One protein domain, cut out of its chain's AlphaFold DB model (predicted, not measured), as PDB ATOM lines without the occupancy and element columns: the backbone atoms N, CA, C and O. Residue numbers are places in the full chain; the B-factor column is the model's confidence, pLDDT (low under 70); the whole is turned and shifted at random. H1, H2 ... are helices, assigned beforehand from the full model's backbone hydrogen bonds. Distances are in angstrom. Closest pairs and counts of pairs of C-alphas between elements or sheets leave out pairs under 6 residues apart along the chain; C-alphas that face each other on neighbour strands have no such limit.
ATOM      1  N   LEU A 183      57.738  29.735  35.563       86.75
ATOM      2  CA  LEU A 183      57.898  28.885  36.753       86.75
ATOM      3  C   LEU A 183      57.535  29.609  38.056       86.75
ATOM      4  O   LEU A 183      56.746  29.122  38.862       86.75
ATOM      5  N   LEU A 184      58.066  30.817  38.259       87.12
ATOM      6  CA  LEU A 184      57.777  31.592  39.470       87.12
ATOM      7  C   LEU A 184      56.325  32.076  39.521       87.12
ATOM      8  O   LEU A 184      55.773  32.255  40.604       87.12
ATOM      9  N   ARG A 185      55.715  32.311  38.356       84.44
ATOM     10  CA  ARG A 185      54.303  32.673  38.223       84.44
ATOM     11  C   ARG A 185      53.408  31.510  38.643       84.44
ATOM     12  O   ARG A 185      52.554  31.710  39.496       84.44
ATOM     13  N   GLU A 186      53.647  30.324  38.099       86.62
ATOM     14  CA  GLU A 186      52.914  29.105  38.450       86.62
ATOM     15  C   GLU A 186      53.034  28.803  39.948       86.62
ATOM     16  O   GLU A 186      52.036  28.557  40.627       86.62
ATOM     17  N   TRP A 187      54.240  28.939  40.505       88.19
ATOM     18  CA  TRP A 187      54.435  28.776  41.940       88.19
ATOM     19  C   TRP A 187      53.645  29.816  42.756       88.19
ATOM     20  O   TRP A 187      52.992  29.451  43.734       88.19
ATOM     21  N   LEU A 188      53.660  31.097  42.363       85.31
ATOM     22  CA  LEU A 188      52.947  32.177  43.064       85.31
ATOM     23  C   LEU A 188      51.420  32.054  43.001       85.31
ATOM     24  O   LEU A 188      50.754  32.460  43.956       85.31
ATOM     25  N   GLU A 189      50.859  31.490  41.929       81.31
ATOM     26  CA  GLU A 189      49.409  31.292  41.784       81.31
ATOM     27  C   GLU A 189      48.829  30.420  42.908       81.31
ATOM     28  O   GLU A 189      47.745  30.716  43.418       81.31
ATOM     29  N   GLY A 190      49.577  29.409  43.362       78.88
ATOM     30  CA  GLY A 190      49.196  28.571  44.502       78.88
ATOM     31  C   GLY A 190      49.601  29.125  45.873       78.88
ATOM     32  O   GLY A 190      49.067  28.686  46.889       78.88
ATOM     33  N   ASN A 191      50.541  30.079  45.925       82.88
ATOM     34  CA  ASN A 191      51.362  30.337  47.120       82.88
ATOM     35  C   ASN A 191      51.563  31.822  47.446       82.88
ATOM     36  O   ASN A 191      52.582  32.211  48.013       82.88
ATOM     37  N   LEU A 192      50.563  32.648  47.134       68.38
ATOM     38  CA  LEU A 192      50.625  34.116  47.166       68.38
ATOM     39  C   LEU A 192      51.209  34.726  48.456       68.38
ATOM     40  O   LEU A 192      51.837  35.778  48.412       68.38
ATOM     41  N   TYR A 193      50.995  34.082  49.606       69.81
ATOM     42  CA  TYR A 193      51.339  34.635  50.920       69.81
ATOM     43  C   TYR A 193      52.521  33.959  51.612       69.81
ATOM     44  O   TYR A 193      52.875  34.375  52.715       69.81
ATOM     45  N   ARG A 194      53.140  32.945  50.999       77.69
ATOM     46  CA  ARG A 194      54.259  32.213  51.606       77.69
ATOM     47  C   ARG A 194      55.563  32.472  50.867       77.69
ATOM     48  O   ARG A 194      55.574  32.828  49.693       77.69
ATOM     49  N   VAL A 195      56.667  32.296  51.580       75.94
ATOM     50  CA  VAL A 195      58.011  32.237  50.999       75.94
ATOM     51  C   VAL A 195      58.316  30.757  50.731       75.94
ATOM     52  O   VAL A 195      57.873  29.920  51.518       75.94
ATOM     53  N   PRO A 196      59.026  30.386  49.650       81.69
ATOM     54  CA  PRO A 196      59.409  28.995  49.444       81.69
ATOM     55  C   PRO A 196      60.270  28.505  50.605       81.69
ATOM     56  O   PRO A 196      61.219  29.181  51.016       81.69
ATOM     57  N   GLU A 197      59.985  27.313  51.115       83.38
ATOM     58  CA  GLU A 197      60.707  26.695  52.230       83.38
ATOM     59  C   GLU A 197      61.097  25.249  51.904       83.38
ATOM     60  O   GLU A 197      60.490  24.596  51.054       83.38
ATOM     61  N   GLY A 198      62.152  24.758  52.564       88.25
ATOM     62  CA  GLY A 198      62.651  23.390  52.404       88.25
ATOM     63  C   GLY A 198      62.865  22.989  50.941       88.25
ATOM     64  O   GLY A 198      63.526  23.695  50.179       88.25
ATOM     65  N   LYS A 199      62.257  21.865  50.545       87.00
ATOM     66  CA  LYS A 199      62.391  21.280  49.202       87.00
ATOM     67  C   LYS A 199      61.875  22.183  48.081       87.00
ATOM     68  O   LYS A 199      62.412  22.146  46.980       87.00
ATOM     69  N   GLU A 200      60.861  23.009  48.341       87.69
ATOM     70  CA  GLU A 200      60.313  23.924  47.327       87.69
ATOM     71  C   GLU A 200      61.341  24.991  46.951       87.69
ATOM     72  O   GLU A 200      61.553  25.289  45.778       87.69
ATOM     73  N   ARG A 201      62.030  25.525  47.964       89.25
ATOM     74  CA  ARG A 201      63.116  26.487  47.779       89.25
ATOM     75  C   ARG A 201      64.277  25.865  47.018       89.25
ATOM     76  O   ARG A 201      64.785  26.485  46.094       89.25
ATOM     77  N   GLU A 202      64.692  24.661  47.399       87.25
ATOM     78  CA  GLU A 202      65.780  23.946  46.724       87.25
ATOM     79  C   GLU A 202      65.457  23.686  45.250       87.25
ATOM     80  O   GLU A 202      66.302  23.935  44.394       87.25
ATOM     81  N   THR A 203      64.220  23.281  44.952       88.88
ATOM     82  CA  THR A 203      63.746  23.048  43.580       88.88
ATOM     83  C   THR A 203      63.793  24.338  42.762       88.88
ATOM     84  O   THR A 203      64.415  24.375  41.705       88.88
ATOM     85  N   LEU A 204      63.243  25.439  43.290       89.44
ATOM     86  CA  LEU A 204      63.277  26.734  42.607       89.44
ATOM     87  C   LEU A 204      64.709  27.244  42.396       89.44
ATOM     88  O   LEU A 204      65.006  27.806  41.347       89.44
ATOM     89  N   LEU A 205      65.619  27.048  43.352       89.69
ATOM     90  CA  LEU A 205      67.024  27.434  43.183       89.69
ATOM     91  C   LEU A 205      67.719  26.600  42.098       89.69
ATOM     92  O   LEU A 205      68.468  27.159  41.299       89.69
ATOM     93  N   GLN A 206      67.453  25.292  42.041       90.00
ATOM     94  CA  GLN A 206      68.005  24.407  41.012       90.00
ATOM     95  C   GLN A 206      67.481  24.751  39.616       90.00
ATOM     96  O   GLN A 206      68.270  24.849  38.678       90.00
ATOM     97  N   GLU A 207      66.176  24.981  39.477       88.38
ATOM     98  CA  GLU A 207      65.549  25.265  38.182       88.38
ATOM     99  C   GLU A 207      65.875  26.661  37.646       88.38
ATOM    100  O   GLU A 207      65.979  26.862  36.436       88.38
ATOM    101  N   THR A 208      66.049  27.644  38.532       86.81
ATOM    102  CA  THR A 208      66.361  29.024  38.127       86.81
ATOM    103  C   THR A 208      67.858  29.305  38.030       86.81
ATOM    104  O   THR A 208      68.255  30.258  37.358       86.81
ATOM    105  N   GLY A 209      68.695  28.506  38.699       88.88
ATOM    106  CA  GLY A 209      70.132  28.757  38.826       88.88
ATOM    107  C   GLY A 209      70.464  30.025  39.620       88.88
ATOM    108  O   GLY A 209      71.564  30.564  39.496       88.88
ATOM    109  N   TRP A 210      69.514  30.555  40.393       89.88
ATOM    110  CA  TRP A 210      69.678  31.796  41.145       89.88
ATOM    111  C   TRP A 210      70.249  31.571  42.539       89.88
ATOM    112  O   TRP A 210      70.121  30.505  43.136       89.88
ATOM    113  N   SER A 211      70.837  32.626  43.100       88.06
ATOM    114  CA  SER A 211      71.111  32.673  44.535       88.06
ATOM    115  C   SER A 211      69.819  32.876  45.334       88.06
ATOM    116  O   SER A 211      68.837  33.435  44.840       88.06
ATOM    117  N   LEU A 212      69.836  32.491  46.614       79.44
ATOM    118  CA  LEU A 212      68.695  32.668  47.518       79.44
ATOM    119  C   LEU A 212      68.229  34.129  47.608       79.44
ATOM    120  O   LEU A 212      67.030  34.398  47.593       79.44
ATOM    121  N   ALA A 213      69.168  35.075  47.645       76.75
ATOM    122  CA  ALA A 213      68.855  36.500  47.673       76.75
ATOM    123  C   ALA A 213      68.138  36.956  46.391       76.75
ATOM    124  O   ALA A 213      67.162  37.701  46.463       76.75
ATOM    125  N   GLN A 214      68.578  36.474  45.223       83.25
ATOM    126  CA  GLN A 214      67.940  36.777  43.939       83.25
ATOM    127  C   GLN A 214      66.534  36.177  43.852       83.25
ATOM    128  O   GLN A 214      65.601  36.880  43.468       83.25
ATOM    129  N   LEU A 215      66.367  34.918  44.268       85.69
ATOM    130  CA  LEU A 215      65.066  34.253  44.298       85.69
ATOM    131  C   LEU A 215      64.079  34.995  45.207       85.69
ATOM    132  O   LEU A 215      62.982  35.335  44.767       85.69
ATOM    133  N   ASN A 216      64.488  35.318  46.436       81.44
ATOM    134  CA  ASN A 216      63.646  36.053  47.378       81.44
ATOM    135  C   ASN A 216      63.270  37.429  46.825       81.44
ATOM    136  O   ASN A 216      62.088  37.769  46.773       81.44
ATOM    137  N   HIS A 217      64.255  38.196  46.350       81.19
ATOM    138  CA  HIS A 217      64.016  39.512  45.763       81.19
ATOM    139  C   HIS A 217      62.988  39.450  44.631       81.19
ATOM    140  O   HIS A 217      62.087  40.288  44.554       81.19
ATOM    141  N   GLN A 218      63.094  38.434  43.777       84.38
ATOM    142  CA  GLN A 218      62.234  38.334  42.616       84.38
ATOM    143  C   GLN A 218      60.824  37.855  42.940       84.38
ATOM    144  O   GLN A 218      59.868  38.356  42.346       84.38
ATOM    145  N   ILE A 219      60.677  36.961  43.916       84.62
ATOM    146  CA  ILE A 219      59.373  36.563  44.450       84.62
ATOM    147  C   ILE A 219      58.652  37.778  45.037       84.62
ATOM    148  O   ILE A 219      57.487  37.988  44.715       84.62
ATOM    149  N   TYR A 220      59.342  38.630  45.804       78.50
ATOM    150  CA  TYR A 220      58.746  39.865  46.324       78.50
ATOM    151  C   TYR A 220      58.306  40.820  45.211       78.50
ATOM    152  O   TYR A 220      57.167  41.287  45.228       78.50
ATOM    153  N   GLN A 221      59.161  41.079  44.215       82.06
ATOM    154  CA  GLN A 221      58.796  41.948  43.090       82.06
ATOM    155  C   GLN A 221      57.598  41.411  42.301       82.06
ATOM    156  O   GLN A 221      56.711  42.172  41.914       82.06
ATOM    157  N   MET A 222      57.581  40.105  42.025       81.25
ATOM    158  CA  MET A 222      56.490  39.489  41.277       81.25
ATOM    159  C   MET A 222      55.205  39.450  42.090       81.25
ATOM    160  O   MET A 222      54.149  39.684  41.517       81.25
ATOM    161  N   ARG A 223      55.287  39.209  43.400       78.44
ATOM    162  CA  ARG A 223      54.138  39.225  44.303       78.44
ATOM    163  C   ARG A 223      53.499  40.604  44.374       78.44
ATOM    164  O   ARG A 223      52.301  40.698  44.161       78.44
ATOM    165  N   ASP A 224      54.282  41.658  44.596       70.44
ATOM    166  CA  ASP A 224      53.766  43.033  44.625       70.44
ATOM    167  C   ASP A 224      53.119  43.393  43.279       70.44
ATOM    168  O   ASP A 224      51.991  43.879  43.201       70.44
ATOM    169  N   LYS A 225      53.776  43.036  42.169       74.94
ATOM    170  CA  LYS A 225      53.206  43.231  40.835       74.94
ATOM    171  C   LYS A 225      51.911  42.438  40.629       74.94
ATOM    172  O   LYS A 225      50.975  42.967  40.041       74.94
ATOM    173  N   TRP A 226      51.842  41.204  41.119       71.44
ATOM    174  CA  TRP A 226      50.676  40.335  40.988       71.44
ATOM    175  C   TRP A 226      49.511  40.785  41.858       71.44
ATOM    176  O   TRP A 226      48.375  40.792  41.399       71.44
ATOM    177  N   GLU A 227      49.765  41.159  43.110       65.25
ATOM    178  CA  GLU A 227      48.756  41.708  44.014       65.25
ATOM    179  C   GLU A 227      48.162  42.983  43.408       65.25
ATOM    180  O   GLU A 227      46.941  43.118  43.368       65.25
ATOM    181  N   ASN A 228      48.995  43.838  42.807       64.00
ATOM    182  CA  ASN A 228      48.542  45.009  42.062       64.00
ATOM    183  C   ASN A 228      47.760  44.638  40.787       64.00
ATOM    184  O   ASN A 228      46.673  45.164  40.571       64.00
ATOM    185  N   GLU A 229      48.250  43.712  39.957       65.56
ATOM    186  CA  GLU A 229      47.555  43.248  38.742       65.56
ATOM    187  C   GLU A 229      46.214  42.569  39.068       65.56
ATOM    188  O   GLU A 229      45.229  42.772  38.359       65.56
ATOM    189  N   ARG A 230      46.135  41.815  40.169       62.50
ATOM    190  CA  ARG A 230      44.926  41.133  40.643       62.50
ATOM    191  C   ARG A 230      43.956  42.096  41.324       62.50
ATOM    192  O   ARG A 230      42.758  41.979  41.094       62.50
ATOM    193  N   ALA A 231      44.436  43.059  42.110       56.44
ATOM    194  CA  ALA A 231      43.609  44.131  42.664       56.44
ATOM    195  C   ALA A 231      43.000  44.977  41.539       56.44
ATOM    196  O   ALA A 231      41.795  45.224  41.541       56.44
ATOM    197  N   LEU A 232      43.805  45.310  40.524       56.06
ATOM    198  CA  LEU A 232      43.341  45.951  39.298       56.06
ATOM    199  C   LEU A 232      42.349  45.058  38.549       56.06
ATOM    200  O   LEU A 232      41.305  45.551  38.166       56.06
ATOM    201  N   ALA A 233      42.592  43.757  38.388       55.25
ATOM    202  CA  ALA A 233      41.665  42.854  37.699       55.25
ATOM    203  C   ALA A 233      40.338  42.645  38.457       55.25
ATOM    204  O   ALA A 233      39.294  42.498  37.826       55.25
ATOM    205  N   ILE A 234      40.347  42.663  39.793       54.81
ATOM    206  CA  ILE A 234      39.145  42.557  40.633       54.81
ATOM    207  C   ILE A 234      38.361  43.880  40.634       54.81
ATOM    208  O   ILE A 234      37.134  43.855  40.505       54.81
ATOM    209  N   GLU A 235      39.035  45.033  40.726       47.00
ATOM    210  CA  GLU A 235      38.395  46.349  40.568       47.00
ATOM    211  C   GLU A 235      37.857  46.552  39.147       47.00
ATOM    212  O   GLU A 235      36.746  47.048  38.974       47.00
ATOM    213  N   ASP A 236      38.611  46.152  38.129       43.84
ATOM    214  CA  ASP A 236      38.259  46.310  36.720       43.84
ATOM    215  C   ASP A 236      37.184  45.283  36.321       43.84
ATOM    216  O   ASP A 236      36.272  45.627  35.584       43.84
ATOM    217  N   GLY A 237      37.171  44.076  36.898       44.00
ATOM    218  CA  GLY A 237      36.102  43.081  36.733       44.00
ATOM    219  C   GLY A 237      34.772  43.486  37.381       44.00
ATOM    220  O   GLY A 237      33.721  43.340  36.758       44.00
ATOM    221  N   LYS A 238      34.795  44.071  38.589       42.34
ATOM    222  CA  LYS A 238      33.585  44.597  39.253       42.34
ATOM    223  C   LYS A 238      33.105  45.936  38.668       42.34
ATOM    224  O   LYS A 238      31.900  46.160  38.605       42.34
ATOM    225  N   ARG A 239      34.000  46.813  38.185       40.84
ATOM    226  CA  ARG A 239      33.629  48.090  37.528       40.84
ATOM    227  C   ARG A 239      33.258  47.949  36.046       40.84
ATOM    228  O   ARG A 239      32.509  48.791  35.551       40.84
ATOM    229  N   LYS A 240      33.757  46.943  35.310       44.91
ATOM    230  CA  LYS A 240      33.515  46.818  33.855       44.91
ATOM    231  C   LYS A 240      32.109  46.369  33.474       44.91
ATOM    232  O   LYS A 240      31.665  46.766  32.404       44.91
ATOM    233  N   VAL A 241      31.423  45.572  34.293       40.25
ATOM    234  CA  VAL A 241      30.134  44.980  33.882       40.25
ATOM    235  C   VAL A 241      28.934  45.833  34.309       40.25
ATOM    236  O   VAL A 241      28.018  46.007  33.516       40.25
ATOM    237  N   LEU A 242      28.968  46.451  35.496       39.09
ATOM    238  CA  LEU A 242      27.877  47.312  35.988       39.09
ATOM    239  C   LEU A 242      28.119  48.810  35.699       39.09
ATOM    240  O   LEU A 242      27.258  49.486  35.147       39.09
ATOM    241  N   GLY A 243      29.336  49.323  35.929       49.84
ATOM    242  CA  GLY A 243      29.642  50.759  35.793       49.84
ATOM    243  C   GLY A 243      29.897  51.271  34.367       49.84
ATOM    244  O   GLY A 243      30.084  52.474  34.171       49.84
ATOM    245  N   VAL A 244      29.962  50.397  33.355       52.69
ATOM    246  CA  VAL A 244      30.075  50.826  31.948       52.69
ATOM    247  C   VAL A 244      28.699  51.119  31.361       52.69
ATOM    248  O   VAL A 244      28.540  52.167  30.749       52.69
ATOM    249  N   VAL A 245      27.714  50.252  31.600       58.81
ATOM    250  CA  VAL A 245      26.351  50.422  31.071       58.81
ATOM    251  C   VAL A 245      25.644  51.589  31.767       58.81
ATOM    252  O   VAL A 245      25.113  52.471  31.097       58.81
ATOM    253  N   GLU A 246      25.728  51.669  33.099       68.19
ATOM    254  CA  GLU A 246      25.138  52.769  33.878       68.19
ATOM    255  C   GLU A 246      25.839  54.109  33.615       68.19
ATOM    256  O   GLU A 246      25.191  55.144  33.463       68.19
ATOM    257  N   GLY A 247      27.171  54.099  33.487       73.19
ATOM    258  CA  GLY A 247      27.931  55.309  33.179       73.19
ATOM    259  C   GLY A 247      27.694  55.828  31.758       73.19
ATOM    260  O   GLY A 247      27.685  57.040  31.545       73.19
ATOM    261  N   GLU A 248      27.478  54.945  30.775       75.75
ATOM    262  CA  GLU A 248      27.124  55.359  29.411       75.75
ATOM    263  C   GLU A 248      25.712  55.925  29.343       75.75
ATOM    264  O   GLU A 248      25.522  56.957  28.702       75.75
ATOM    265  N   ALA A 249      24.757  55.312  30.047       80.38
ATOM    266  CA  ALA A 249      23.403  55.841  30.168       80.38
ATOM    267  C   ALA A 249      23.401  57.241  30.805       80.38
ATOM    268  O   ALA A 249      22.787  58.149  30.253       80.38
ATOM    269  N   LEU A 250      24.162  57.451  31.886       82.94
ATOM    270  CA  LEU A 250      24.304  58.757  32.544       82.94
ATOM    271  C   LEU A 250      24.917  59.824  31.632       82.94
ATOM    272  O   LEU A 250      24.427  60.949  31.574       82.94
ATOM    273  N   VAL A 251      25.988  59.493  30.901       84.44
ATOM    274  CA  VAL A 251      26.613  60.443  29.966       84.44
ATOM    275  C   VAL A 251      25.687  60.744  28.788       84.44
ATOM    276  O   VAL A 251      25.650  61.886  28.335       84.44
ATOM    277  N   LYS A 252      24.939  59.749  28.299       83.38
ATOM    278  CA  LYS A 252      23.970  59.926  27.214       83.38
ATOM    279  C   LYS A 252      22.802  60.809  27.652       83.38
ATOM    280  O   LYS A 252      22.548  61.808  26.997       83.38
ATOM    281  N   GLN A 253      22.204  60.518  28.804       85.88
ATOM    282  CA  GLN A 253      21.151  61.339  29.398       85.88
ATOM    283  C   GLN A 253      21.621  62.779  29.624       85.88
ATOM    284  O   GLN A 253      20.938  63.717  29.236       85.88
ATOM    285  N   TRP A 254      22.829  62.972  30.165       90.69
ATOM    286  CA  TRP A 254      23.386  64.314  30.339       90.69
ATOM    287  C   TRP A 254      23.533  65.058  29.005       90.69
ATOM    288  O   TRP A 254      23.258  66.255  28.938       90.69
ATOM    289  N   LEU A 255      23.985  64.373  27.948       85.00
ATOM    290  CA  LEU A 255      24.107  64.964  26.614       85.00
ATOM    291  C   LEU A 255      22.737  65.325  26.036       85.00
ATOM    292  O   LEU A 255      22.612  66.414  25.477       85.00
ATOM    293  N   ASP A 256      21.734  64.466  26.209       81.81
ATOM    294  CA  ASP A 256      20.357  64.711  25.773       81.81
ATOM    295  C   ASP A 256      19.773  65.942  26.497       81.81
ATOM    296  O   ASP A 256      19.310  66.878  25.843       81.81
ATOM    297  N   ASP A 257      19.939  66.025  27.823       85.38
ATOM    298  CA  ASP A 257      19.511  67.163  28.658       85.38
ATOM    299  C   ASP A 257      20.232  68.480  28.304       85.38
ATOM    300  O   ASP A 257      19.782  69.572  28.655       85.38
ATOM    301  N   ASN A 258      21.376  68.401  27.616       82.94
ATOM    302  CA  ASN A 258      22.226  69.540  27.274       82.94
ATOM    303  C   ASN A 258      22.371  69.757  25.757       82.94
ATOM    304  O   ASN A 258      23.356  70.362  25.312       82.94
ATOM    305  N   ASN A 259      21.399  69.301  24.958       79.25
ATOM    306  CA  ASN A 259      21.343  69.489  23.501       79.25
ATOM    307  C   ASN A 259      22.629  69.051  22.772       79.25
ATOM    308  O   ASN A 259      23.085  69.701  21.829       79.25
ATOM    309  N   GLY A 260      23.274  67.987  23.248       75.31
ATOM    310  CA  GLY A 260      24.494  67.442  22.659       75.31
ATOM    311  C   GLY A 260      25.721  68.352  22.769       75.31
ATOM    312  O   GLY A 260      26.714  68.117  22.080       75.31
ATOM    313  N   ARG A 261      25.711  69.399  23.607       82.56
ATOM    314  CA  ARG A 261      26.905  70.237  23.801       82.56
ATOM    315  C   ARG A 261      27.992  69.469  24.554       82.56
ATOM    316  O   ARG A 261      27.723  68.627  25.403       82.56
ATOM    317  N   SER A 262      29.253  69.818  24.312       80.25
ATOM    318  CA  SER A 262      30.354  69.264  25.106       80.25
ATOM    319  C   SER A 262      30.343  69.813  26.543       80.25
ATOM    320  O   SER A 262      30.197  71.025  26.722       80.25
ATOM    321  N   PRO A 263      30.577  68.973  27.569       82.81
ATOM    322  CA  PRO A 263      30.630  69.429  28.950       82.81
ATOM    323  C   PRO A 263      31.852  70.305  29.233       82.81
ATOM    324  O   PRO A 263      32.981  70.068  28.758       82.81
ATOM    325  N   THR A 264      31.627  71.301  30.082       87.31
ATOM    326  CA  THR A 264      32.651  72.169  30.659       87.31
ATOM    327  C   THR A 264      33.599  71.372  31.560       87.31
ATOM    328  O   THR A 264      33.533  70.141  31.681       87.31
ATOM    329  N   ARG A 265      34.581  72.055  32.154       81.69
ATOM    330  CA  ARG A 265      35.529  71.415  33.070       81.69
ATOM    331  C   ARG A 265      34.821  70.877  34.315       81.69
ATOM    332  O   ARG A 265      35.102  69.744  34.694       81.69
ATOM    333  N   ASP A 266      33.916  71.658  34.889       84.38
ATOM    334  CA  ASP A 266      33.262  71.332  36.158       84.38
ATOM    335  C   ASP A 266      32.194  70.254  35.964       84.38
ATOM    336  O   ASP A 266      32.118  69.296  36.730       84.38
ATOM    337  N   GLU A 267      31.481  70.298  34.839       86.38
ATOM    338  CA  GLU A 267      30.541  69.245  34.436       86.38
ATOM    339  C   GLU A 267      31.244  67.905  34.193       86.38
ATOM    340  O   GLU A 267      30.723  66.849  34.544       86.38
ATOM    341  N   ARG A 268      32.477  67.921  33.670       83.50
ATOM    342  CA  ARG A 268      33.290  66.700  33.559       83.50
ATOM    343  C   ARG A 268      33.717  66.139  34.910       83.50
ATOM    344  O   ARG A 268      33.863  64.925  35.016       83.50
ATOM    345  N   ILE A 269      33.936  66.992  35.909       80.50
ATOM    346  CA  ILE A 269      34.261  66.557  37.273       80.50
ATOM    347  C   ILE A 269      33.019  65.942  37.929       80.50
ATOM    348  O   ILE A 269      33.118  64.879  38.533       80.50
ATOM    349  N   MET A 270      31.842  66.539  37.730       86.44
ATOM    350  CA  MET A 270      30.569  65.960  38.169       86.44
ATOM    351  C   MET A 270      30.331  64.577  37.547       86.44
ATOM    352  O   MET A 270      30.122  63.610  38.280       86.44
ATOM    353  N   LEU A 271      30.455  64.452  36.221       84.19
ATOM    354  CA  LEU A 271      30.328  63.164  35.529       84.19
ATOM    355  C   LEU A 271      31.375  62.149  36.013       84.19
ATOM    356  O   LEU A 271      31.084  60.962  36.114       84.19
ATOM    357  N   GLN A 272      32.586  62.593  36.357       83.12
ATOM    358  CA  GLN A 272      33.629  61.740  36.934       83.12
ATOM    359  C   GLN A 272      33.253  61.204  38.309       83.12
ATOM    360  O   GLN A 272      33.469  60.021  38.572       83.12
ATOM    361  N   ASN A 273      32.649  62.034  39.152       78.94
ATOM    362  CA  ASN A 273      32.204  61.616  40.475       78.94
ATOM    363  C   ASN A 273      31.007  60.657  40.396       78.94
ATOM    364  O   ASN A 273      30.949  59.704  41.163       78.94
ATOM    365  N   GLN A 274      30.090  60.872  39.448       79.38
ATOM    366  CA  GLN A 274      28.893  60.038  39.271       79.38
ATOM    367  C   GLN A 274      29.186  58.689  38.603       79.38
ATOM    368  O   GLN A 274      28.614  57.675  38.985       79.38
ATOM    369  N   THR A 275      30.085  58.653  37.615       78.44
ATOM    370  CA  THR A 275      30.392  57.426  36.850       78.44
ATOM    371  C   THR A 275      31.586  56.639  37.401       78.44
ATOM    372  O   THR A 275      31.842  55.512  36.976       78.44
ATOM    373  N   GLY A 276      32.392  57.247  38.280       77.69
ATOM    374  CA  GLY A 276      33.683  56.702  38.708       77.69
ATOM    375  C   GLY A 276      34.715  56.597  37.575       77.69
ATOM    376  O   GLY A 276      35.745  55.934  37.719       77.69
ATOM    377  N   TRP A 277      34.453  57.200  36.411       81.06
ATOM    378  CA  TRP A 277      35.345  57.132  35.261       81.06
ATOM    379  C   TRP A 277      36.429  58.198  35.320       81.06
ATOM    380  O   TRP A 277      36.217  59.334  35.725       81.06
ATOM    381  N   THR A 278      37.610  57.865  34.802       79.56
ATOM    382  CA  THR A 278      38.662  58.868  34.634       79.56
ATOM    383  C   THR A 278      38.241  59.936  33.622       79.56
ATOM    384  O   THR A 278      37.546  59.660  32.640       79.56
ATOM    385  N   ARG A 279      38.755  61.159  33.785       73.62
ATOM    386  CA  ARG A 279      38.529  62.277  32.850       73.62
ATOM    387  C   ARG A 279      38.803  61.921  31.379       73.62
ATOM    388  O   ARG A 279      38.099  62.392  30.482       73.62
ATOM    389  N   LYS A 280      39.818  61.081  31.122       73.25
ATOM    390  CA  LYS A 280      40.140  60.573  29.775       73.25
ATOM    391  C   LYS A 280      39.026  59.672  29.234       73.25
ATOM    392  O   LYS A 280      38.608  59.863  28.095       73.25
ATOM    393  N   LYS A 281      38.513  58.750  30.055       74.81
ATOM    394  CA  LYS A 281      37.434  57.823  29.684       74.81
ATOM    395  C   LYS A 281      36.118  58.555  29.405       74.81
ATOM    396  O   LYS A 281      35.489  58.271  28.396       74.81
ATOM    397  N   ILE A 282      35.764  59.562  30.208       79.06
ATOM    398  CA  ILE A 282      34.584  60.419  29.976       79.06
ATOM    399  C   ILE A 282      34.705  61.171  28.654       79.06
ATOM    400  O   ILE A 282      33.799  61.129  27.832       79.06
ATOM    401  N   THR A 283      35.855  61.805  28.408       77.88
ATOM    402  CA  THR A 283      36.087  62.547  27.157       77.88
ATOM    403  C   THR A 283      36.000  61.628  25.935       77.88
ATOM    404  O   THR A 283      35.430  62.011  24.917       77.88
ATOM    405  N   TYR A 284      36.541  60.412  26.036       78.31
ATOM    406  CA  TYR A 284      36.442  59.400  24.988       78.31
ATOM    407  C   TYR A 284      34.992  58.959  24.746       78.31
ATOM    408  O   TYR A 284      34.548  58.936  23.602       78.31
ATOM    409  N   ARG A 285      34.232  58.664  25.808       80.62
ATOM    410  CA  ARG A 285      32.838  58.211  25.704       80.62
ATOM    411  C   ARG A 285      31.899  59.302  25.204       80.62
ATOM    412  O   ARG A 285      31.109  59.017  24.321       80.62
ATOM    413  N   ILE A 286      32.045  60.544  25.668       80.94
ATOM    414  CA  ILE A 286      31.300  61.691  25.124       80.94
ATOM    415  C   ILE A 286      31.556  61.820  23.629       80.94
ATOM    416  O   ILE A 286      30.610  61.948  22.867       80.94
ATOM    417  N   ARG A 287      32.824  61.749  23.194       75.94
ATOM    418  CA  ARG A 287      33.138  61.775  21.762       75.94
ATOM    419  C   ARG A 287      32.445  60.635  21.034       75.94
ATOM    420  O   ARG A 287      31.804  60.898  20.034       75.94
ATOM    421  N   ARG A 288      32.528  59.410  21.546       74.94
ATOM    422  CA  ARG A 288      31.892  58.246  20.924       74.94
ATOM    423  C   ARG A 288      30.364  58.387  20.836       74.94
ATOM    424  O   ARG A 288      29.804  58.115  19.788       74.94
ATOM    425  N   ILE A 289      29.700  58.863  21.892       73.75
ATOM    426  CA  ILE A 289      28.238  59.049  21.928       73.75
ATOM    427  C   ILE A 289      27.805  60.213  21.023       73.75
ATOM    428  O   ILE A 289      26.870  60.052  20.250       73.75
ATOM    429  N   MET A 290      28.502  61.356  21.072       67.19
ATOM    430  CA  MET A 290      28.214  62.524  20.222       67.19
ATOM    431  C   MET A 290      28.481  62.261  18.740       67.19
ATOM    432  O   MET A 290      27.839  62.860  17.885       67.19
ATOM    433  N   ILE A 291      29.473  61.425  18.438       64.88
ATOM    434  CA  ILE A 291      29.793  61.025  17.068       64.88
ATOM    435  C   ILE A 291      28.808  59.938  16.605       64.88
ATOM    436  O   ILE A 291      28.483  59.904  15.429       64.88
ATOM    437  N   GLY A 292      28.254  59.143  17.529       53.72
ATOM    438  CA  GLY A 292      27.467  57.946  17.242       53.72
ATOM    439  C   GLY A 292      28.377  56.734  17.024       53.72
ATOM    440  O   GLY A 292      29.554  56.876  16.700       53.72
TER     441      GLY A 292
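AT A GLANCE: This is residues 183 to 292 of the 404 residues of the protein "Hypothetical protein" of Percolomonas cosmopolitus (UniProt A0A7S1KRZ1). What does the whole look like? A long helix, H3, makes a shaft between two small groups of helices: H1 and H2 pack on its early residues, and H4, H5 and H6 form a separate head beyond its last residue. What is it built of? The printed part has 110 residues with six named helices, H1 to H6 in order, and no named strand: all helix. How compact is it? It is extended, a rod spanning 68 by 22 by 22 A, with a radius of gyration of the C-alphas of 22.7 A.

IN THESE COORDINATES: Where is the longest helix? H3, residues 212 to 241, runs 42.7 A from C-alpha 212 at (68.695, 32.668, 47.518) to C-alpha 241 at (30.134, 44.980, 33.882). Where are the others? H1 is residues 183 to 191, H2 198 to 208, H4 245 to 257, 18.2 A long, H5 265 to 275 and H6 279 to 291, 18.1 A long.

HOW THE PARTS SIT: What touches H3? With residues 219 to 223 alone it touches H1 at a steep tilt of 65 degrees, closest C-alphas Leu 184 and Ile 219, 7.2 A. With residues 212 to 215 alone it only just touches H2, with 3 pairs of C-alphas within 8 A, the closest Leu 205 and Leu 212, 7.0 A. How do the last three sit? H4, with residues 246 to 251 alone, touches H5 in a hairpin, closest C-alphas Gly 247 and Thr 275, 4.9 A. H6 touches H4, closest C-alphas Lys 252 and Ile 289, 6.9 A, and with residues 279 to 282 alone touches H5, about perpendicular at 85 degrees, closest C-alphas Gln 272 and Arg 279, 6.4 A. Are the helix backbones complete? Every O i to N i+4 pair is within hydrogen-bond range in H2, H4, H5 and H6, against 4 of 5 in H1 and 25 of 26 in H3.

THE WHOLE: How far does it reach? The C-alphas farthest apart, those of Lys 199 and Asn 259, are 68.3 A apart. Is it cut, or are links long? The printed part has no cut and no long link. Where is confidence low? pLDDT is under 70 at residues 192 to 193, 227 to 246 and 290 to 292, and residues 228 to 238 of H3 stand free.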